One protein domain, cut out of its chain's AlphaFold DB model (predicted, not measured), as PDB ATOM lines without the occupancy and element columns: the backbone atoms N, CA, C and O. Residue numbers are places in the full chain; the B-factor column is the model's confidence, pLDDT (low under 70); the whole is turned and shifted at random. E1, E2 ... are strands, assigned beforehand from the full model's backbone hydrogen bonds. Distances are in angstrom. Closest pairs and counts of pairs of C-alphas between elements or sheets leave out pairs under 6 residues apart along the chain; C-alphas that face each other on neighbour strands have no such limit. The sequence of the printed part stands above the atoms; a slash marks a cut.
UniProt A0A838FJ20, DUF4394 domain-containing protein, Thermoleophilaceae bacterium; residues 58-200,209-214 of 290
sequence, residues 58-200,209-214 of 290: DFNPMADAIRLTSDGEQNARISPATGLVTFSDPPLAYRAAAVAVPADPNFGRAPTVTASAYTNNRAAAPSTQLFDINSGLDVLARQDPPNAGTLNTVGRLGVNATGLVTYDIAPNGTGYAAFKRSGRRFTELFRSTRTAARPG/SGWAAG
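AT A GLANCE: This is residues 58 to 200 and 209 to 214 of the 290 residues of the protein "DUF4394 domain-containing protein" of Thermoleophilaceae bacterium (UniProt A0A838FJ20). Three twisted antiparallel sheets spread like blades of an incomplete propeller: the sheet E5 E6 E7 E8 is between the sheets E1 E2 E3 E4 and E9 E10 E11, each only partly face to face with it. The first strands E1, E5 and E9 come together on the inside, while E4, E8 and E11 splay outward; the link of residues 89 to 112 runs out to Val 99 and folds back. The 149 printed residues have no named helix and eleven named strands, E1 to E11 in chain order, each sheet in that order. The class is all strand, with under half of the residues, 62, in named strands. The whole is compact, with a radius of gyration of the C-alphas of 14.9 A and spans of 40 by 37 by 31 A.

IN THESE COORDINATES: Find C-alpha 113 at (114.573, 74.437, 155.425), where E5, residues 113 to 118, begins its 14.2 A. E6 is residues 130 to 134, E7 139 to 143, and E8 150 to 156, 17.6 A long. Look back to C-alpha 58 at (107.905, 79.942, 145.767) for E1, residues 58 to 60; E2, 65 to 70, is 16.7 A long, then come E3, 75 to 78, and E4, 85 to 88. E9, residues 161 to 169, bends by 102 degrees at residue 164; E10, 175 to 181, is 17.4 A long, and E11, 187 to 192, 16.4 A, ends at C-alpha 192 (107.871, 89.931, 160.081).

HOW THE PARTS SIT: Each sheet is a meander, each strand the antiparallel neighbour of the one before, and together they form a stack of sheets, face to face in turn. In the strongly twisted sheet E5 E6 E7 E8, look for N 117 and O 131, 2.9 A apart, N 132 and O 141, 2.8 A, and N 142 and O 152, 2.8 A. Its best plane is 9 degrees from that of E9 E10 E11 where they face each other; the closest C-alphas of E5 and E9 are Ala 117 and Asp 168, 5.2 A. In that third sheet N 168 and O 176 are 2.9 A apart, and N 190 and O 177 2.7 A. Toward the first sheet the planes are 41 degrees apart; the closest C-alphas of E2 and E5 are Ser 70 and Val 113, 5.3 A. There N 60 and O 65 are 2.8 A apart, N 68 and O 76 2.9 A, and N 86 and O 77 2.8 A. Residues 93 to 94 pair with 150 to 151 of E8, parallel.

THE WHOLE: The C-alphas farthest apart are those of Val 99 and Arg 185, 46.5 A. The links E4 to E5 and E5 to E6 are long. Residues 201 to 208 are not printed; C-alphas 200 and 209 are 18.2 A apart across this cut. Mean pLDDT of the printed part is 88.5; residues 193 to 200 and 209 to 214 are under 70.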
ATOM      1  N   ASP A  58     108.163  78.518 146.003       98.19
ATOM      2  CA  ASP A  58     107.905  79.942 145.767       98.19
ATOM      3  C   ASP A  58     108.412  80.404 144.396       98.19
ATOM      4  O   ASP A  58     109.420  79.908 143.880       98.19
ATOM      5  N   PHE A  59     107.721  81.356 143.777       98.19
ATOM      6  CA  PHE A  59     108.131  81.950 142.512       98.19
ATOM      7  C   PHE A  59     109.152  83.057 142.721       98.19
ATOM      8  O   PHE A  59     108.879  84.036 143.397       98.19
ATOM      9  N   ASN A  60     110.270  82.997 141.998       97.81
ATOM     10  CA  ASN A  60     111.154  84.145 141.829       97.81
ATOM     11  C   ASN A  60     110.520  85.152 140.849       97.81
ATOM     12  O   ASN A  60     110.476  84.864 139.649       97.81
ATOM     13  N   PRO A  61     110.094  86.353 141.286       96.88
ATOM     14  CA  PRO A  61     109.408  87.301 140.403       96.88
ATOM     15  C   PRO A  61     110.291  87.941 139.316       96.88
ATOM     16  O   PRO A  61     109.762  88.502 138.358       96.88
ATOM     17  N   MET A  62     111.620  87.884 139.465       96.38
ATOM     18  CA  MET A  62     112.585  88.397 138.483       96.38
ATOM     19  C   MET A  62     112.922  87.338 137.430       96.38
ATOM     20  O   MET A  62     112.958  87.642 136.242       96.38
ATOM     21  N   ALA A  63     113.172  86.098 137.859       96.69
ATOM     22  CA  ALA A  63     113.526  84.998 136.959       96.69
ATOM     23  C   ALA A  63     112.304  84.290 136.353       96.69
ATOM     24  O   ALA A  63     112.461  83.510 135.418       96.69
ATOM     25  N   ASP A  64     111.115  84.527 136.913       97.00
ATOM     26  CA  ASP A  64     109.861  83.872 136.540       97.00
ATOM     27  C   ASP A  64     109.965  82.334 136.553       97.00
ATOM     28  O   ASP A  64     109.515  81.619 135.655       97.00
ATOM     29  N   ALA A  65     110.610  81.830 137.605       97.69
ATOM     30  CA  ALA A  65     110.883  80.420 137.835       97.69
ATOM     31  C   ALA A  65     110.509  80.039 139.267       97.69
ATOM     32  O   ALA A  65     110.608  80.860 140.180       97.69
ATOM     33  N   ILE A  66     110.115  78.787 139.462       98.69
ATOM     34  CA  ILE A  66     109.807  78.237 140.780       98.69
ATOM     35  C   ILE A  66     111.120  77.841 141.458       98.69
ATOM     36  O   ILE A  66     111.959  77.181 140.843       98.69
ATOM     37  N   ARG A  67     111.285  78.204 142.727       98.69
ATOM     38  CA  ARG A  67     112.288  77.644 143.633       98.69
ATOM     39  C   ARG A  67     111.647  76.543 144.463       98.69
ATOM     40  O   ARG A  67     110.575  76.735 145.028       98.69
ATOM     41  N   LEU A  68     112.341  75.415 144.531       98.69
ATOM     42  CA  LEU A  68     112.060  74.314 145.435       98.69
ATOM     43  C   LEU A  68     113.220  74.194 146.423       98.69
ATOM     44  O   LEU A  68     114.367  74.039 145.995       98.69
ATOM     45  N   THR A  69     112.916  74.238 147.714       98.69
ATOM     46  CA  THR A  69     113.842  73.900 148.802       98.69
ATOM     47  C   THR A  69     113.242  72.829 149.705       98.69
ATOM     48  O   THR A  69     112.028  72.621 149.673       98.69
ATOM     49  N   SER A  70     114.053  72.124 150.499       98.38
ATOM     50  CA  SER A  70     113.523  71.149 151.459       98.38
ATOM     51  C   SER A  70     114.360  70.977 152.723       98.38
ATOM     52  O   SER A  70     115.508  71.421 152.819       98.38
ATOM     53  N   ASP A  71     113.776  70.268 153.688       97.62
ATOM     54  CA  ASP A  71     114.438  69.807 154.909       97.62
ATOM     55  C   ASP A  71     115.415  68.643 154.671       97.62
ATOM     56  O   ASP A  71     116.169  68.287 155.572       97.62
ATOM     57  N   GLY A  72     115.440  68.098 153.452       97.88
ATOM     58  CA  GLY A  72     116.485  67.219 152.927       97.88
ATOM     59  C   GLY A  72     117.570  67.973 152.151       97.88
ATOM     60  O   GLY A  72     118.224  67.383 151.300       97.88
ATOM     61  N   GLU A  73     117.727  69.280 152.381       98.62
ATOM     62  CA  GLU A  73     118.724  70.141 151.723       98.62
ATOM     63  C   GLU A  73     118.541  70.282 150.202       98.62
ATOM     64  O   GLU A  73     119.429  70.792 149.514       98.62
ATOM     65  N   GLN A  74     117.392  69.868 149.650       98.62
ATOM     66  CA  GLN A  74     117.113  70.010 148.224       98.62
ATOM     67  C   GLN A  74     117.095  71.494 147.847       98.62
ATOM     68  O   GLN A  74     116.595  72.328 148.598       98.62
ATOM     69  N   ASN A  75     117.630  71.818 146.672       98.75
ATOM     70  CA  ASN A  75     117.623  73.164 146.117       98.75
ATOM     71  C   ASN A  75     117.514  73.066 144.593       98.75
ATOM     72  O   ASN A  75     118.445  72.637 143.916       98.75
ATOM     73  N   ALA A  76     116.363  73.423 144.038       98.69
ATOM     74  CA  ALA A  76     116.110  73.270 142.612       98.69
ATOM     75  C   ALA A  76     115.331  74.448 142.036       98.69
ATOM     76  O   ALA A  76     114.585  75.146 142.727       98.69
ATOM     77  N   ARG A  77     115.497  74.647 140.730       98.62
ATOM     78  CA  ARG A  77     114.703  75.573 139.927       98.62
ATOM     79  C   ARG A  77     113.800  74.769 139.010       98.62
ATOM     80  O   ARG A  77     114.270  73.849 138.347       98.62
ATOM     81  N   ILE A  78     112.520  75.115 138.967       98.75
ATOM     82  CA  ILE A  78     111.503  74.433 138.165       98.75
ATOM     83  C   ILE A  78     110.879  75.436 137.195       98.75
ATOM     84  O   ILE A  78     110.566  76.575 137.553       98.75
ATOM     85  N   SER A  79     110.707  75.016 135.943       98.25
ATOM     86  CA  SER A  79     110.017  75.813 134.932       98.25
ATOM     87  C   SER A  79     108.505  75.749 135.156       98.25
ATOM     88  O   SER A  79     107.939  74.653 135.134       98.25
ATOM     89  N   PRO A  80     107.807  76.889 135.296       97.56
ATOM     90  CA  PRO A  80     106.351  76.891 135.407       97.56
ATOM     91  C   PRO A  80     105.653  76.500 134.099       97.56
ATOM     92  O   PRO A  80     104.493  76.108 134.128       97.56
ATOM     93  N   ALA A  81     106.341  76.599 132.956       97.31
ATOM     94  CA  ALA A  81     105.777  76.241 131.658       97.31
ATOM     95  C   ALA A  81     105.774  74.724 131.427       97.31
ATOM     96  O   ALA A  81     104.829  74.187 130.854       97.31
ATOM     97  N   THR A  82     106.829  74.031 131.868       98.12
ATOM     98  CA  THR A  82     106.987  72.587 131.633       98.12
ATOM     99  C   THR A  82     106.738  71.741 132.873       98.12
ATOM    100  O   THR A  82     106.555  70.538 132.740       98.12
ATOM    101  N   GLY A  83     106.739  72.332 134.071       98.25
ATOM    102  CA  GLY A  83     106.639  71.601 135.335       98.25
ATOM    103  C   GLY A  83     107.882  70.764 135.659       98.25
ATOM    104  O   GLY A  83     107.820  69.939 136.563       98.25
ATOM    105  N   LEU A  84     108.989  70.959 134.932       98.50
ATOM    106  CA  LEU A  84     110.228  70.189 135.069       98.50
ATOM    107  C   LEU A  84     111.336  71.003 135.741       98.50
ATOM    108  O   LEU A  84     111.410  72.225 135.574       98.50
ATOM    109  N   VAL A  85     112.224  70.306 136.455       98.56
ATOM    110  CA  VAL A  85     113.461  70.882 136.994       98.56
ATOM    111  C   VAL A  85     114.318  71.381 135.834       98.56
ATOM    112  O   VAL A  85     114.659  70.630 134.925       98.56
ATOM    113  N   THR A  86     114.655  72.667 135.862       98.38
ATOM    114  CA  THR A  86     115.605  73.288 134.933       98.38
ATOM    115  C   THR A  86     117.025  73.205 135.466       98.38
ATOM    116  O   THR A  86     117.958  73.043 134.685       98.38
ATOM    117  N   PHE A  87     117.190  73.285 136.789       98.62
ATOM    118  CA  PHE A  87     118.480  73.148 137.454       98.62
ATOM    119  C   PHE A  87     118.321  72.467 138.811       98.62
ATOM    120  O   PHE A  87     117.491  72.882 139.621       98.62
ATOM    121  N   SER A  88     119.159  71.464 139.059       98.38
ATOM    122  CA  SER A  88     119.440  70.962 140.402       98.38
ATOM    123  C   SER A  88     120.659  71.723 140.914       98.38
ATOM    124  O   SER A  88     121.773  71.481 140.452       98.38
ATOM    125  N   ASP A  89     120.435  72.694 141.794       98.56
ATOM    126  CA  ASP A  89     121.503  73.507 142.374       98.56
ATOM    127  C   ASP A  89     122.184  72.722 143.526       98.56
ATOM    128  O   ASP A  89     121.649  71.700 143.973       98.56
ATOM    129  N   PRO A  90     123.371  73.142 144.008       98.62
ATOM    130  CA  PRO A  90     124.017  72.501 145.148       98.62
ATOM    131  C   PRO A  90     123.109  72.463 146.391       98.62
ATOM    132  O   PRO A  90     122.304  73.391 146.569       98.62
ATOM    133  N   PRO A  91     123.257  71.432 147.252       98.69
ATOM    134  CA  PRO A  91     122.479  71.308 148.477       98.69
ATOM    135  C   PRO A  91     122.581  72.541 149.369       98.69
ATOM    136  O   PRO A  91     123.589  73.254 149.371       98.69
ATOM    137  N   LEU A  92     121.526  72.782 150.141       98.81
ATOM    138  CA  LEU A  92     121.495  73.878 151.099       98.81
ATOM    139  C   LEU A  92     122.576  73.680 152.163       98.81
ATOM    140  O   LEU A  92     122.639  72.639 152.808       98.81
ATOM    141  N   ALA A  93     123.397  74.704 152.388       98.69
ATOM    142  CA  ALA A  93     124.462  74.663 153.381       98.69
ATOM    143  C   ALA A  93     124.700  76.042 153.998       98.69
ATOM    144  O   ALA A  93     124.710  77.063 153.309       98.69
ATOM    145  N   TYR A  94     124.939  76.087 155.309       98.69
ATOM    146  CA  TYR A  94     125.352  77.323 155.969       98.69
ATOM    147  C   TYR A  94     126.748  77.755 155.513       98.69
ATOM    148  O   TYR A  94     127.652  76.933 155.366       98.69
ATOM    149  N   ARG A  95     126.922  79.061 155.292       98.12
ATOM    150  CA  ARG A  95     128.151  79.646 154.739       98.12
ATOM    151  C   ARG A  95     129.388  79.301 155.584       98.12
ATOM    152  O   ARG A  95     129.424  79.568 156.787       98.12
ATOM    153  N   ALA A  96     130.435  78.795 154.933       97.38
ATOM    154  CA  ALA A  96     131.763  78.642 155.528       97.38
ATOM    155  C   ALA A  96     132.431  79.997 155.830       97.38
ATOM    156  O   ALA A  96     131.972  81.058 155.401       97.38
ATOM    157  N   ALA A  97     133.538  79.971 156.573       96.69
ATOM    158  CA  ALA A  97     134.377  81.155 156.720       96.69
ATOM    159  C   ALA A  97     135.009  81.538 155.371       96.69
ATOM    160  O   ALA A  97     135.359  80.675 154.567       96.69
ATOM    161  N   ALA A  98     135.192  82.837 155.155       93.25
ATOM    162  CA  ALA A  98     135.950  83.397 154.044       93.25
ATOM    163  C   ALA A  98     136.925  84.461 154.571       93.25
ATOM    164  O   ALA A  98     136.914  84.811 155.754       93.25
ATOM    165  N   VAL A  99     137.793  84.988 153.705       95.19
ATOM    166  CA  VAL A  99     138.748  86.035 154.098       95.19
ATOM    167  C   VAL A  99     137.988  87.233 154.671       95.19
ATOM    168  O   VAL A  99     137.105  87.779 154.016       95.19
ATOM    169  N   ALA A 100     138.322  87.616 155.906       91.81
ATOM    170  CA  ALA A 100     137.675  88.690 156.668       91.81
ATOM    171  C   ALA A 100     136.164  88.512 156.945       91.81
ATOM    172  O   ALA A 100     135.524  89.436 157.445       91.81
ATOM    173  N   VAL A 101     135.590  87.333 156.682       92.00
ATOM    174  CA  VAL A 101     134.181  87.027 156.969       92.00
ATOM    175  C   VAL A 101     134.110  85.735 157.786       92.00
ATOM    176  O   VAL A 101     134.413  84.664 157.255       92.00
ATOM    177  N   PRO A 102     133.707  85.785 159.070       95.44
ATOM    178  CA  PRO A 102     133.571  84.573 159.870       95.44
ATOM    179  C   PRO A 102     132.522  83.632 159.264       95.44
ATOM    180  O   PRO A 102     131.635  84.059 158.516       95.44
ATOM    181  N   ALA A 103     132.613  82.343 159.593       97.56
ATOM    182  CA  ALA A 103     131.593  81.373 159.208       97.56
ATOM    183  C   ALA A 103     130.213  81.788 159.741       97.56
ATOM    184  O   ALA A 103     130.103  82.539 160.715       97.56
ATOM    185  N   ASP A 104     129.155  81.305 159.095       98.19
ATOM    186  CA  ASP A 104     127.815  81.434 159.651       98.19
ATOM    187  C   ASP A 104     127.752  80.791 161.054       98.19
ATOM    188  O   ASP A 104     128.375  79.744 161.258       98.19
ATOM    189  N   PRO A 105     126.995  81.348 162.022       97.38
ATOM    190  CA  PRO A 105     126.852  80.747 163.351       97.38
ATOM    191  C   PRO A 105     126.365  79.290 163.343       97.38
ATOM    192  O   PRO A 105     126.586  78.564 164.312       97.38
ATOM    193  N   ASN A 106     125.700  78.864 162.265       97.88
ATOM    194  CA  ASN A 106     125.196  77.508 162.079       97.88
ATOM    195  C   ASN A 106     126.043  76.667 161.107       97.88
ATOM    196  O   ASN A 106     125.611  75.587 160.705       97.88
ATOM    197  N   PHE A 107     127.242  77.123 160.730       98.12
ATOM    198  CA  PHE A 107     128.150  76.363 159.871       98.12
ATOM    199  C   PHE A 107     128.396  74.941 160.404       98.12
ATOM    200  O   PHE A 107     128.554  74.725 161.606       98.12
ATOM    201  N   GLY A 108     128.410  73.966 159.491       96.81
ATOM    202  CA  GLY A 108     128.561  72.542 159.805       96.81
ATOM    203  C   GLY A 108     127.284  71.846 160.291       96.81
ATOM    204  O   GLY A 108     127.305  70.636 160.499       96.81
ATOM    205  N   ARG A 109     126.168  72.567 160.461       97.81
ATOM    206  CA  ARG A 109     124.852  71.970 160.739       97.81
ATOM    207  C   ARG A 109     124.094  71.739 159.435       97.81
ATOM    208  O   ARG A 109     124.033  72.646 158.607       97.81
ATOM    209  N   ALA A 110     123.472  70.569 159.306       97.69
ATOM    210  CA  ALA A 110     122.543  70.258 158.222       97.69
ATOM    211  C   ALA A 110     121.316  71.193 158.288       97.69
ATOM    212  O   ALA A 110     120.649  71.245 159.334       97.69
ATOM    213  N   PRO A 111     121.023  71.986 157.242       97.81
ATOM    214  CA  PRO A 111     119.833  72.822 157.222       97.81
ATOM    215  C   PRO A 111     118.542  72.003 157.159       97.81
ATOM    216  O   PRO A 111     118.445  71.027 156.431       97.81
ATOM    217  N   THR A 112     117.511  72.458 157.870       97.06
ATOM    218  CA  THR A 112     116.151  71.894 157.808       97.06
ATOM    219  C   THR A 112     115.194  72.972 157.308       97.06
ATOM    220  O   THR A 112     114.383  73.522 158.054       97.06
ATOM    221  N   VAL A 113     115.370  73.370 156.044       97.50
ATOM    222  CA  VAL A 113     114.573  74.437 155.425       97.50
ATOM    223  C   VAL A 113     113.184  73.913 155.090       97.50
ATOM    224  O   VAL A 113     113.020  73.047 154.246       97.50
ATOM    225  N   THR A 114     112.162  74.454 155.745       96.06
ATOM    226  CA  THR A 114     110.780  73.972 155.598       96.06
ATOM    227  C   THR A 114     109.876  74.932 154.842       96.06
ATOM    228  O   THR A 114     108.759  74.561 154.506       96.06
ATOM    229  N   ALA A 115     110.325  76.166 154.608       96.69
ATOM    230  CA  ALA A 115     109.636  77.148 153.782       96.69
ATOM    231  C   ALA A 115     110.641  78.166 153.232       96.69
ATOM    232  O   ALA A 115     111.635  78.469 153.893       96.69
ATOM    233  N   SER A 116     110.350  78.736 152.068       97.44
ATOM    234  CA  SER A 116     111.179  79.755 151.424       97.44
ATOM    235  C   SER A 116     110.304  80.775 150.708       97.44
ATOM    236  O   SER A 116     109.256  80.389 150.203       97.44
ATOM    237  N   ALA A 117     110.736  82.033 150.632       97.69
ATOM    238  CA  ALA A 117     110.020  83.087 149.916       97.69
ATOM    239  C   ALA A 117     110.966  84.144 149.323       97.69
ATOM    240  O   ALA A 117     111.971  84.520 149.940       97.69
ATOM    241  N   TYR A 118     110.622  84.660 148.146       97.62
ATOM    242  CA  TYR A 118     111.304  85.744 147.460       97.62
ATOM    243  C   TYR A 118     110.689  87.104 147.779       97.62
ATOM    244  O   TYR A 118     109.476  87.296 147.824       97.62
ATOM    245  N   THR A 119     111.550  88.106 147.933       95.94
ATOM    246  CA  THR A 119     111.122  89.506 148.017       95.94
ATOM    247  C   THR A 119     110.605  90.039 146.679       95.94
ATOM    248  O   THR A 119     110.813  89.449 145.618       95.94
ATOM    249  N   ASN A 120     109.975  91.220 146.729       92.69
ATOM    250  CA  ASN A 120     109.450  91.929 145.562       92.69
ATOM    251  C   ASN A 120     108.445  91.089 144.760       92.69
ATOM    252  O   ASN A 120     108.512  91.078 143.534       92.69
ATOM    253  N   ASN A 121     107.507  90.420 145.450       91.25
ATOM    254  CA  ASN A 121     106.462  89.553 144.889       91.25
ATOM    255  C   ASN A 121     105.458  90.308 143.980       91.25
ATOM    256  O   ASN A 121     104.289  90.509 144.303       91.25
ATOM    257  N   ARG A 122     105.941  90.806 142.841       94.25
ATOM    258  CA  ARG A 122     105.208  91.548 141.811       94.25
ATOM    259  C   ARG A 122     105.777  91.212 140.435       94.25
ATOM    260  O   ARG A 122     106.955  90.890 140.315       94.25
ATOM    261  N   ALA A 123     104.947  91.315 139.400       94.44
ATOM    262  CA  ALA A 123     105.380  91.084 138.024       94.44
ATOM    263  C   ALA A 123     106.588  91.966 137.654       94.44
ATOM    264  O   ALA A 123     106.624  93.144 138.018       94.44
ATOM    265  N   ALA A 124     107.544  91.386 136.921       91.31
ATOM    266  CA  ALA A 124     108.748  92.061 136.430       91.31
ATOM    267  C   ALA A 124     109.555  92.772 137.537       91.31
ATOM    268  O   ALA A 124     109.956  93.931 137.397       91.31
ATOM    269  N   ALA A 125     109.780  92.095 138.668       94.25
ATOM    270  CA  ALA A 125     110.625  92.640 139.723       94.25
ATOM    271  C   ALA A 125     112.069  92.849 139.217       94.25
ATOM    272  O   ALA A 125     112.634  91.935 138.617       94.25
ATOM    273  N   PRO A 126     112.699  94.012 139.476       93.25
ATOM    274  CA  PRO A 126     114.052  94.300 138.988       93.25
ATOM    275  C   PRO A 126     115.143  93.528 139.744       93.25
ATOM    276  O   PRO A 126     116.260  93.389 139.257       93.25
ATOM    277  N   SER A 127     114.834  93.068 140.956       95.12
ATOM    278  CA  SER A 127     115.712  92.272 141.806       95.12
ATOM    279  C   SER A 127     114.886  91.484 142.814       95.12
ATOM    280  O   SER A 127     113.755  91.862 143.136       95.12
ATOM    281  N   THR A 128     115.451  90.393 143.320       96.12
ATOM    282  CA  THR A 128     114.819  89.511 144.304       96.12
ATOM    283  C   THR A 128     115.863  89.013 145.297       96.12
ATOM    284  O   THR A 128     117.055  88.952 144.998       96.12
ATOM    285  N   GLN A 129     115.421  88.678 146.504       97.00
ATOM    286  CA  GLN A 129     116.227  88.025 147.534       97.00
ATOM    287  C   GLN A 129     115.432  86.856 148.094       97.00
ATOM    288  O   GLN A 129     114.233  87.008 148.309       97.00
ATOM    289  N   LEU A 130     116.093  85.721 148.320       98.00
ATOM    290  CA  LEU A 130     115.474  84.519 148.873       98.00
ATOM    291  C   LEU A 130     115.705  84.456 150.380       98.00
ATOM    292  O   LEU A 130     116.833  84.641 150.846       98.00
ATOM    293  N   PHE A 131     114.640  84.180 151.122       98.12
ATOM    294  CA  PHE A 131     114.692  83.925 152.552       98.12
ATOM    295  C   PHE A 131     114.073  82.575 152.883       98.12
ATOM    296  O   PHE A 131     113.058  82.201 152.303       98.12
ATOM    297  N   ASP A 132     114.647  81.908 153.877       97.81
ATOM    298  CA  ASP A 132     114.303  80.551 154.280       97.81
ATOM    299  C   ASP A 132     113.956  80.501 155.759       97.81
ATOM    300  O   ASP A 132     114.630  81.104 156.601       97.81
ATOM    301  N   ILE A 133     112.930  79.725 156.085       96.31
ATOM    302  CA  ILE A 133     112.652  79.308 157.453       96.31
ATOM    303  C   ILE A 133     113.311  77.951 157.669       96.31
ATOM    304  O   ILE A 133     112.900  76.952 157.078       96.31
ATOM    305  N   ASN A 134     114.307  77.920 158.553       96.06
ATOM    306  CA  ASN A 134     114.843  76.682 159.102       96.06
ATOM    307  C   ASN A 134     114.146  76.413 160.439       96.06
ATOM    308  O   ASN A 134     114.389  77.119 161.424       96.06
ATOM    309  N   SER A 135     113.256  75.423 160.455       93.06
ATOM    310  CA  SER A 135     112.448  75.097 161.633       93.06
ATOM    311  C   SER A 135     113.208  74.266 162.668       93.06
ATOM    312  O   SER A 135     112.937  74.395 163.855       93.06
ATOM    313  N   GLY A 136     114.221  73.485 162.276       93.44
ATOM    314  CA  GLY A 136     115.041  72.738 163.236       93.44
ATOM    315  C   GLY A 136     115.939  73.629 164.100       93.44
ATOM    316  O   GLY A 136     116.310  73.242 165.208       93.44
ATOM    317  N   LEU A 137     116.286  74.826 163.618       94.44
ATOM    318  CA  LEU A 137     117.091  75.815 164.346       94.44
ATOM    319  C   LEU A 137     116.288  77.040 164.804       94.44
ATOM    320  O   LEU A 137     116.844  77.903 165.487       94.44
ATOM    321  N   ASP A 138     115.009  77.131 164.434       93.00
ATOM    322  CA  ASP A 138     114.151  78.296 164.656       93.00
ATOM    323  C   ASP A 138     114.807  79.606 164.190       93.00
ATOM    324  O   ASP A 138     114.846  80.606 164.920       93.00
ATOM    325  N   VAL A 139     115.336  79.620 162.961       93.12
ATOM    326  CA  VAL A 139     115.969  80.806 162.362       93.12
ATOM    327  C   VAL A 139     115.376  81.177 161.008       93.12
ATOM    328  O   VAL A 139     114.951  80.328 160.228       93.12
ATOM    329  N   LEU A 140     115.415  82.477 160.727       95.38
ATOM    330  CA  LEU A 140     115.325  83.016 159.379       95.38
ATOM    331  C   LEU A 140     116.740  83.074 158.796       95.38
ATOM    332  O   LEU A 140     117.647  83.641 159.418       95.38
ATOM    333  N   ALA A 141     116.925  82.530 157.602       96.94
ATOM    334  CA  ALA A 141     118.153  82.645 156.826       96.94
ATOM    335  C   ALA A 141     117.886  83.376 155.506       96.94
ATOM    336  O   ALA A 141     116.759  83.424 155.025       96.94
ATOM    337  N   ARG A 142     118.927  83.977 154.935       97.94
ATOM    338  CA  ARG A 142     118.943  84.488 153.564       97.94
ATOM    339  C   ARG A 142     119.778  83.541 152.707       97.94
ATOM    340  O   ARG A 142     120.963  83.361 153.013       97.94
ATOM    341  N   GLN A 143     119.200  82.994 151.640       98.38
ATOM    342  CA  GLN A 143     119.949  82.213 150.654       98.38
ATOM    343  C   GLN A 143     120.660  83.164 149.696       98.38
ATOM    344  O   GLN A 143     120.027  83.845 148.886       98.38
ATOM    345  N   ASP A 144     121.978  83.250 149.810       96.69
ATOM    346  CA  ASP A 144     122.770  84.235 149.085       96.69
ATOM    347  C   ASP A 144     124.186  83.701 148.804       96.69
ATOM    348  O   ASP A 144     124.984  83.585 149.745       96.69
ATOM    349  N   PRO A 145     124.497  83.351 147.538       97.44
ATOM    350  CA  PRO A 145     123.592  83.357 146.380       97.44
ATOM    351  C   PRO A 145     122.621  82.147 146.373       97.44
ATOM    352  O   PRO A 145     123.038  81.034 146.704       97.44
ATOM    353  N   PRO A 146     121.356  82.297 145.908       97.69
ATOM    354  CA  PRO A 146     120.381  81.198 145.868       97.69
ATOM    355  C   PRO A 146     120.863  79.961 145.100       97.69
ATOM    356  O   PRO A 146     120.733  78.832 145.568       97.69
ATOM    357  N   ASN A 147     121.485  80.163 143.938       98.38
ATOM    358  CA  ASN A 147     121.913  79.061 143.072       98.38
ATOM    359  C   ASN A 147     123.141  78.303 143.605       98.38
ATOM    360  O   ASN A 147     123.536  77.320 142.994       98.38
ATOM    361  N   ALA A 148     123.753  78.746 144.710       98.31
ATOM    362  CA  ALA A 148     124.806  77.996 145.402       98.31
ATOM    363  C   ALA A 148     124.298  77.272 146.659       98.31
ATOM    364  O   ALA A 148     125.083  76.605 147.318       98.31
ATOM    365  N   GLY A 149     123.022  77.442 147.029       98.31
ATOM    366  CA  GLY A 149     122.465  76.865 148.260       98.31
ATOM    367  C   GLY A 149     122.997  77.492 149.556       98.31
ATOM    368  O   GLY A 149     122.700  77.002 150.642       98.31
ATOM    369  N   THR A 150     123.769  78.580 149.474       98.56
ATOM    370  CA  THR A 150     124.435  79.182 150.635       98.56
ATOM    371  C   THR A 150     123.447  79.904 151.543       98.56
ATOM    372  O   THR A 150     122.888  80.932 151.163       98.56
ATOM    373  N   LEU A 151     123.296  79.432 152.777       98.69
ATOM    374  CA  LEU A 151     122.461  80.047 153.805       98.69
ATOM    375  C   LEU A 151     123.276  80.972 154.712       98.69
ATOM    376  O   LEU A 151     124.330  80.606 155.239       98.69
ATOM    377  N   ASN A 152     122.738  82.169 154.930       97.50
ATOM    378  CA  ASN A 152     123.272  83.181 155.832       97.50
ATOM    379  C   ASN A 152     122.215  83.491 156.897       97.50
ATOM    380  O   ASN A 152     121.173  84.073 156.590       97.50
ATOM    381  N   THR A 153     122.458  83.113 158.146       96.44
ATOM    382  CA  THR A 153     121.537  83.310 159.266       96.44
ATOM    383  C   THR A 153     121.285  84.801 159.492       96.44
ATOM    384  O   THR A 153     122.208  85.577 159.732       96.44
ATOM    385  N   VAL A 154     120.015  85.206 159.432       94.31
ATOM    386  CA  VAL A 154     119.573  86.585 159.694       94.31
ATOM    387  C   VAL A 154     119.265  86.767 161.175       94.31
ATOM    388  O   VAL A 154     119.606  87.788 161.767       94.31
ATOM    389  N   GLY A 155     118.616  85.774 161.786       88.50
ATOM    390  CA  GLY A 155     118.267  85.804 163.200       88.50
ATOM    391  C   GLY A 155     117.262  84.727 163.585       88.50
ATOM    392  O   GLY A 155     116.748  83.995 162.744       88.50
ATOM    393  N   ARG A 156     116.975  84.640 164.884       88.88
ATOM    394  CA  ARG A 156     115.992  83.699 165.436       88.88
ATOM    395  C   ARG A 156     114.566  84.118 165.077       88.88
ATOM    396  O   ARG A 156     114.257  85.309 165.084       88.88
ATOM    397  N   LEU A 157     113.681  83.145 164.865       85.94
ATOM    398  CA  LEU A 157     112.250  83.387 164.663       85.94
ATOM    399  C   LEU A 157     111.587  83.942 165.935       85.94
ATOM    400  O   LEU A 157     110.658  84.743 165.856       85.94
ATOM    401  N   GLY A 158     112.090  83.540 167.109       83.56
ATOM    402  CA  GLY A 158     111.531  83.892 168.423       83.56
ATOM    403  C   GLY A 158     110.385  82.979 168.872       83.56
ATOM    404  O   GLY A 158     109.842  83.152 169.959       83.56
ATOM    405  N   VAL A 159     110.040  81.990 168.053       80.81
ATOM    406  CA  VAL A 159     109.042  80.953 168.310       80.81
ATOM    407  C   VAL A 159     109.569  79.630 167.773       80.81
ATOM    408  O   VAL A 159     110.339  79.636 166.818       80.81
ATOM    409  N   ASN A 160     109.140  78.525 168.386       85.38
ATOM    410  CA  ASN A 160     109.458  77.190 167.897       85.38
ATOM    411  C   ASN A 160     108.485  76.809 166.776       85.38
ATOM    412  O   ASN A 160     107.285  76.629 167.040       85.38
ATOM    413  N   ALA A 161     108.991  76.776 165.544       83.62
ATOM    414  CA  ALA A 161     108.215  76.448 164.360       83.62
ATOM    415  C   ALA A 161     108.128  74.926 164.210       83.62
ATOM    416  O   ALA A 161     109.130  74.240 164.060       83.62
ATOM    417  N   THR A 162     106.909  74.385 164.235       82.25
ATOM    418  CA  THR A 162     106.671  72.939 164.120       82.25
ATOM    419  C   THR A 162     105.568  72.626 163.117       82.25
ATOM    420  O   THR A 162     104.680  73.445 162.856       82.25
ATOM    421  N   GLY A 163     105.581  71.394 162.606       80.00
ATOM    422  CA  GLY A 163     104.592  70.913 161.645       80.00
ATOM    423  C   GLY A 163     104.741  71.579 160.278       80.00
ATOM    424  O   GLY A 163     105.841  71.938 159.878       80.00
ATOM    425  N   LEU A 164     103.623  71.733 159.561       79.50
ATOM    426  CA  LEU A 164     103.612  72.409 158.265       79.50
ATOM    427  C   LEU A 164     103.934  73.896 158.451       79.50
ATOM    428  O   LEU A 164     103.215  74.594 159.174       79.50
ATOM    429  N   VAL A 165     104.983  74.357 157.776       85.50
ATOM    430  CA  VAL A 165     105.415  75.755 157.745       85.50
ATOM    431  C   VAL A 165     105.187  76.298 156.343       85.50
ATOM    432  O   VAL A 165     105.608  75.685 155.370       85.50
ATOM    433  N   THR A 166     104.546  77.456 156.229       89.44
ATOM    434  CA  THR A 166     104.499  78.229 154.982       89.44
ATOM    435  C   THR A 166     105.127  79.594 155.198       89.44
ATOM    436  O   THR A 166     105.148  80.098 156.325       89.44
ATOM    437  N   TYR A 167     105.642  80.197 154.128       93.50
ATOM    438  CA  TYR A 167     106.220  81.533 154.150       93.50
ATOM    439  C   TYR A 167     105.938  82.239 152.824       93.50
ATOM    440  O   TYR A 167     106.120  81.637 151.777       93.50
ATOM    441  N   ASP A 168     105.497  83.493 152.881       92.81
ATOM    442  CA  ASP A 168     105.309  84.384 151.731       92.81
ATOM    443  C   ASP A 168     105.830  85.778 152.110       92.81
ATOM    444  O   ASP A 168     105.767  86.195 153.274       92.81
ATOM    445  N   ILE A 169     106.351  86.519 151.138       93.69
ATOM    446  CA  ILE A 169     106.756  87.909 151.305       93.69
ATOM    447  C   ILE A 169     105.908  88.768 150.376       93.69
ATOM    448  O   ILE A 169     106.041  88.748 149.155       93.69
ATOM    449  N   ALA A 170     105.077  89.612 150.977       89.94
ATOM    450  CA  ALA A 170     104.227  90.529 150.236       89.94
ATOM    451  C   ALA A 170     105.053  91.541 149.410       89.94
ATOM    452  O   ALA A 170     106.201  91.844 149.757       89.94
ATOM    453  N   PRO A 171     104.461  92.176 148.375       88.75
ATOM    454  CA  PRO A 171     105.149  93.162 147.534       88.75
ATOM    455  C   PRO A 171     105.815  94.316 148.300       88.75
ATOM    456  O   PRO A 171     106.769  94.912 147.811       88.75
ATOM    457  N   ASN A 172     105.312  94.645 149.492       86.50
ATOM    458  CA  ASN A 172     105.858  95.687 150.365       86.50
ATOM    459  C   ASN A 172     107.013  95.200 151.270       86.50
ATOM    460  O   ASN A 172     107.427  95.929 152.167       86.50
ATOM    461  N   GLY A 173     107.491  93.965 151.090       86.25
ATOM    462  CA  GLY A 173     108.568  93.354 151.874       86.25
ATOM    463  C   GLY A 173     108.133  92.768 153.222       86.25
ATOM    464  O   GLY A 173     108.973  92.283 153.978       86.25
ATOM    465  N   THR A 174     106.840  92.787 153.553       87.50
ATOM    466  CA  THR A 174     106.349  92.169 154.793       87.50
ATOM    467  C   THR A 174     106.323  90.652 154.645       87.50
ATOM    468  O   THR A 174     105.653  90.138 153.753       87.50
ATOM    469  N   GLY A 175     107.016  89.946 155.537       89.25
ATOM    470  CA  GLY A 175     107.004  88.488 155.586       89.25
ATOM    471  C   GLY A 175     105.811  87.958 156.379       89.25
ATOM    472  O   GLY A 175     105.508  88.481 157.453       89.25
ATOM    473  N   TYR A 176     105.165  86.913 155.875       90.12
ATOM    474  CA  TYR A 176     104.043  86.219 156.498       90.12
ATOM    475  C   TYR A 176     104.316  84.727 156.549       90.12
ATOM    476  O   TYR A 176     104.509  84.114 155.508       90.12
ATOM    477  N   ALA A 177     104.291  84.134 157.735       89.44
ATOM    478  CA  ALA A 177     104.500  82.704 157.897       89.44
ATOM    479  C   ALA A 177     103.360  82.096 158.684       89.44
ATOM    480  O   ALA A 177     102.875  82.704 159.636       89.44
ATOM    481  N   ALA A 178     102.946  80.898 158.301       86.56
ATOM    482  CA  ALA A 178     101.950  80.149 159.040       86.56
ATOM    483  C   ALA A 178     102.541  78.813 159.475       86.56
ATOM    484  O   ALA A 178     103.050  78.060 158.651       86.56
ATOM    485  N   PHE A 179     102.490  78.527 160.774       83.12
ATOM    486  CA  PHE A 179     102.971  77.262 161.332       83.12
ATOM    487  C   PHE A 179     102.324  76.965 162.682       83.12
ATOM    488  O   PHE A 179     101.711  77.834 163.312       83.12
ATOM    489  N   LYS A 180     102.446  75.716 163.140       80.94
ATOM    490  CA  LYS A 180     102.055  75.352 164.502       80.94
ATOM    491  C   LYS A 180     103.186  75.709 165.453       80.94
ATOM    492  O   LYS A 180     104.354  75.416 165.199       80.94
ATOM    493  N   ARG A 181     102.834  76.294 166.592       78.19
ATOM    494  CA  ARG A 181     103.760  76.411 167.722       78.19
ATOM    495  C   ARG A 181     103.715  75.149 168.562       78.19
ATOM    496  O   ARG A 181     102.643  74.571 168.751       78.19
ATOM    497  N   SER A 182     104.854  74.785 169.142       74.38
ATOM    498  CA  SER A 182     104.908  73.704 170.127       74.38
ATOM    499  C   SER A 182     103.856  73.902 171.235       74.38
ATOM    500  O   SER A 182     103.658  75.010 171.743       74.38
ATOM    501  N   GLY A 183     103.122  72.833 171.553       73.06
ATOM    502  CA  GLY A 183     102.024  72.836 172.527       73.06
ATOM    503  C   GLY A 183     100.707  73.466 172.047       73.06
ATOM    504  O   GLY A 183      99.733  73.484 172.802       73.06
ATOM    505  N   ARG A 184     100.624  73.971 170.807       75.69
ATOM    506  CA  ARG A 184      99.386  74.513 170.222       75.69
ATOM    507  C   ARG A 184      98.755  73.516 169.253       75.69
ATOM    508  O   ARG A 184      99.435  72.814 168.513       75.69
ATOM    509  N   ARG A 185      97.419  73.466 169.247       73.81
ATOM    510  CA  ARG A 185      96.643  72.563 168.374       73.81
ATOM    511  C   ARG A 185      96.398  73.125 166.972       73.81
ATOM    512  O   ARG A 185      96.062  72.365 166.069       73.81
ATOM    513  N   PHE A 186      96.557  74.434 166.791       73.19
ATOM    514  CA  PHE A 186      96.198  75.145 165.566       73.19
ATOM    515  C   PHE A 186      97.416  75.839 164.952       73.19
ATOM    516  O   PHE A 186      98.357  76.193 165.663       73.19
ATOM    517  N   THR A 187      97.371  76.029 163.635       78.56
ATOM    518  CA  THR A 187      98.321  76.861 162.891       78.56
ATOM    519  C   THR A 187      98.037  78.336 163.177       78.56
ATOM    520  O   THR A 187      96.880  78.757 163.165       78.56
ATOM    521  N   GLU A 188      99.086  79.114 163.431       77.81
ATOM    522  CA  GLU A 188      99.030  80.558 163.683       77.81
ATOM    523  C   GLU A 188      99.712  81.310 162.531       77.81
ATOM    524  O   GLU A 188     100.683  80.812 161.967       77.81
ATOM    525  N   LEU A 189      99.210  82.503 162.188       79.06
ATOM    526  CA  LEU A 189      99.835  83.405 161.216       79.06
ATOM    527  C   LEU A 189     100.751  84.391 161.946       79.06
ATOM    528  O   LEU A 189     100.322  85.059 162.887       79.06
ATOM    529  N   PHE A 190     101.977  84.537 161.466       81.00
ATOM    530  CA  PHE A 190     102.988  85.451 161.979       81.00
ATOM    531  C   PHE A 190     103.379  86.473 160.921       81.00
ATOM    532  O   PHE A 190     103.386  86.176 159.728       81.00
ATOM    533  N   ARG A 191     103.749  87.673 161.370       81.56
ATOM    534  CA  ARG A 191     104.256  88.757 160.531       81.56
ATOM    535  C   ARG A 191     105.683  89.127 160.935       81.56
ATOM    536  O   ARG A 191     105.970  89.302 162.120       81.56
ATOM    537  N   SER A 192     106.543  89.330 159.941       75.38
ATOM    538  CA  SER A 192     107.871  89.931 160.081       75.38
ATOM    539  C   SER A 192     107.961  91.221 159.264       75.38
ATOM    540  O   SER A 192     107.596  91.261 158.090       75.38
ATOM    541  N   THR A 193     108.465  92.290 159.881       59.53
ATOM    542  CA  THR A 193     108.714  93.585 159.222       59.53
ATOM    543  C   THR A 193     110.147  93.728 158.698       59.53
ATOM    544  O   THR A 193     110.468  94.745 158.091       59.53
ATOM    545  N   ARG A 194     111.026  92.736 158.915       57.97
ATOM    546  CA  ARG A 194     112.475  92.854 158.657       57.97
ATOM    547  C   ARG A 194     112.962  92.197 157.359       57.97
ATOM    548  O   ARG A 194     114.165  92.098 157.151       57.97
ATOM    549  N   THR A 195     112.067  91.775 156.469       55.72
ATOM    550  CA  THR A 195     112.459  91.174 155.179       55.72
ATOM    551  C   THR A 195     112.997  92.187 154.160       55.72
ATOM    552  O   THR A 195     113.495  91.799 153.108       55.72
ATOM    553  N   ALA A 196     112.936  93.488 154.463       39.50
ATOM    554  CA  ALA A 196     113.544  94.530 153.647       39.50
ATOM    555  C   ALA A 196     115.040  94.674 153.980       39.50
ATOM    556  O   ALA A 196     115.415  95.129 155.064       39.50
ATOM    557  N   ALA A 197     115.902  94.296 153.035       33.03
ATOM    558  CA  ALA A 197     117.340  94.497 153.125       33.03
ATOM    559  C   ALA A 197     117.701  95.980 153.305       33.03
ATOM    560  O   ALA A 197     117.440  96.806 152.434       33.03
ATOM    561  N   ARG A 198     118.390  96.314 154.402       28.23
ATOM    562  CA  ARG A 198     119.369  97.410 154.379       28.23
ATOM    563  C   ARG A 198     120.741  96.782 154.108       28.23
ATOM    564  O   ARG A 198     121.156  95.937 154.901       28.23
ATOM    565  N   PRO A 199     121.440  97.147 153.020       25.89
ATOM    566  CA  PRO A 199     122.829  96.760 152.819       25.89
ATOM    567  C   PRO A 199     123.709  97.575 153.775       25.89
ATOM    568  O   PRO A 199     123.671  98.803 153.765       25.89
ATOM    569  N   GLY A 200     124.481  96.897 154.620       24.77
ATOM    570  CA  GLY A 200     125.470  97.510 155.507       24.77
ATOM    571  C   GLY A 200     125.900  96.540 156.609       24.77
ATOM    572  O   GLY A 200     125.116  95.651 156.954       24.77
ATOM    573  N   SER A 209     113.882  91.117 167.742       40.62
ATOM    574  CA  SER A 209     112.665  91.591 167.079       40.62
ATOM    575  C   SER A 209     112.156  90.445 166.210       40.62
ATOM    576  O   SER A 209     112.368  90.408 165.002       40.62
ATOM    577  N   GLY A 210     111.609  89.443 166.904       48.00
ATOM    578  CA  GLY A 210     111.087  88.211 166.329       48.00
ATOM    579  C   GLY A 210     109.730  88.395 165.658       48.00
ATOM    580  O   GLY A 210     109.123  89.467 165.680       48.00
ATOM    581  N   TRP A 211     109.267  87.308 165.060       53.22
ATOM    582  CA  TRP A 211     107.974  87.201 164.409       53.22
ATOM    583  C   TRP A 211     106.841  87.466 165.405       53.22
ATOM    584  O   TRP A 211     106.734  86.792 166.429       53.22
ATOM    585  N   ALA A 212     105.986  88.444 165.108       51.50
ATOM    586  CA  ALA A 212     104.812  88.729 165.925       51.50
ATOM    587  C   ALA A 212     103.619  87.927 165.400       51.50
ATOM    588  O   ALA A 212     103.389  87.882 164.189       51.50
ATOM    589  N   ALA A 213     102.847  87.310 166.298       47.59
ATOM    590  CA  ALA A 213     101.568  86.716 165.923       47.59
ATOM    591  C   ALA A 213     100.658  87.808 165.332       47.59
ATOM    592  O   ALA A 213     100.536  88.900 165.892       47.59
ATOM    593  N   GLY A 214     100.052  87.528 164.180       43.22
ATOM    594  CA  GLY A 214      99.017  88.377 163.599       43.22
ATOM    595  C   GLY A 214      97.771  88.421 164.494       43.22
ATOM    596  O   GLY A 214      97.632  87.594 165.396       43.22
TER     597      GLY A 214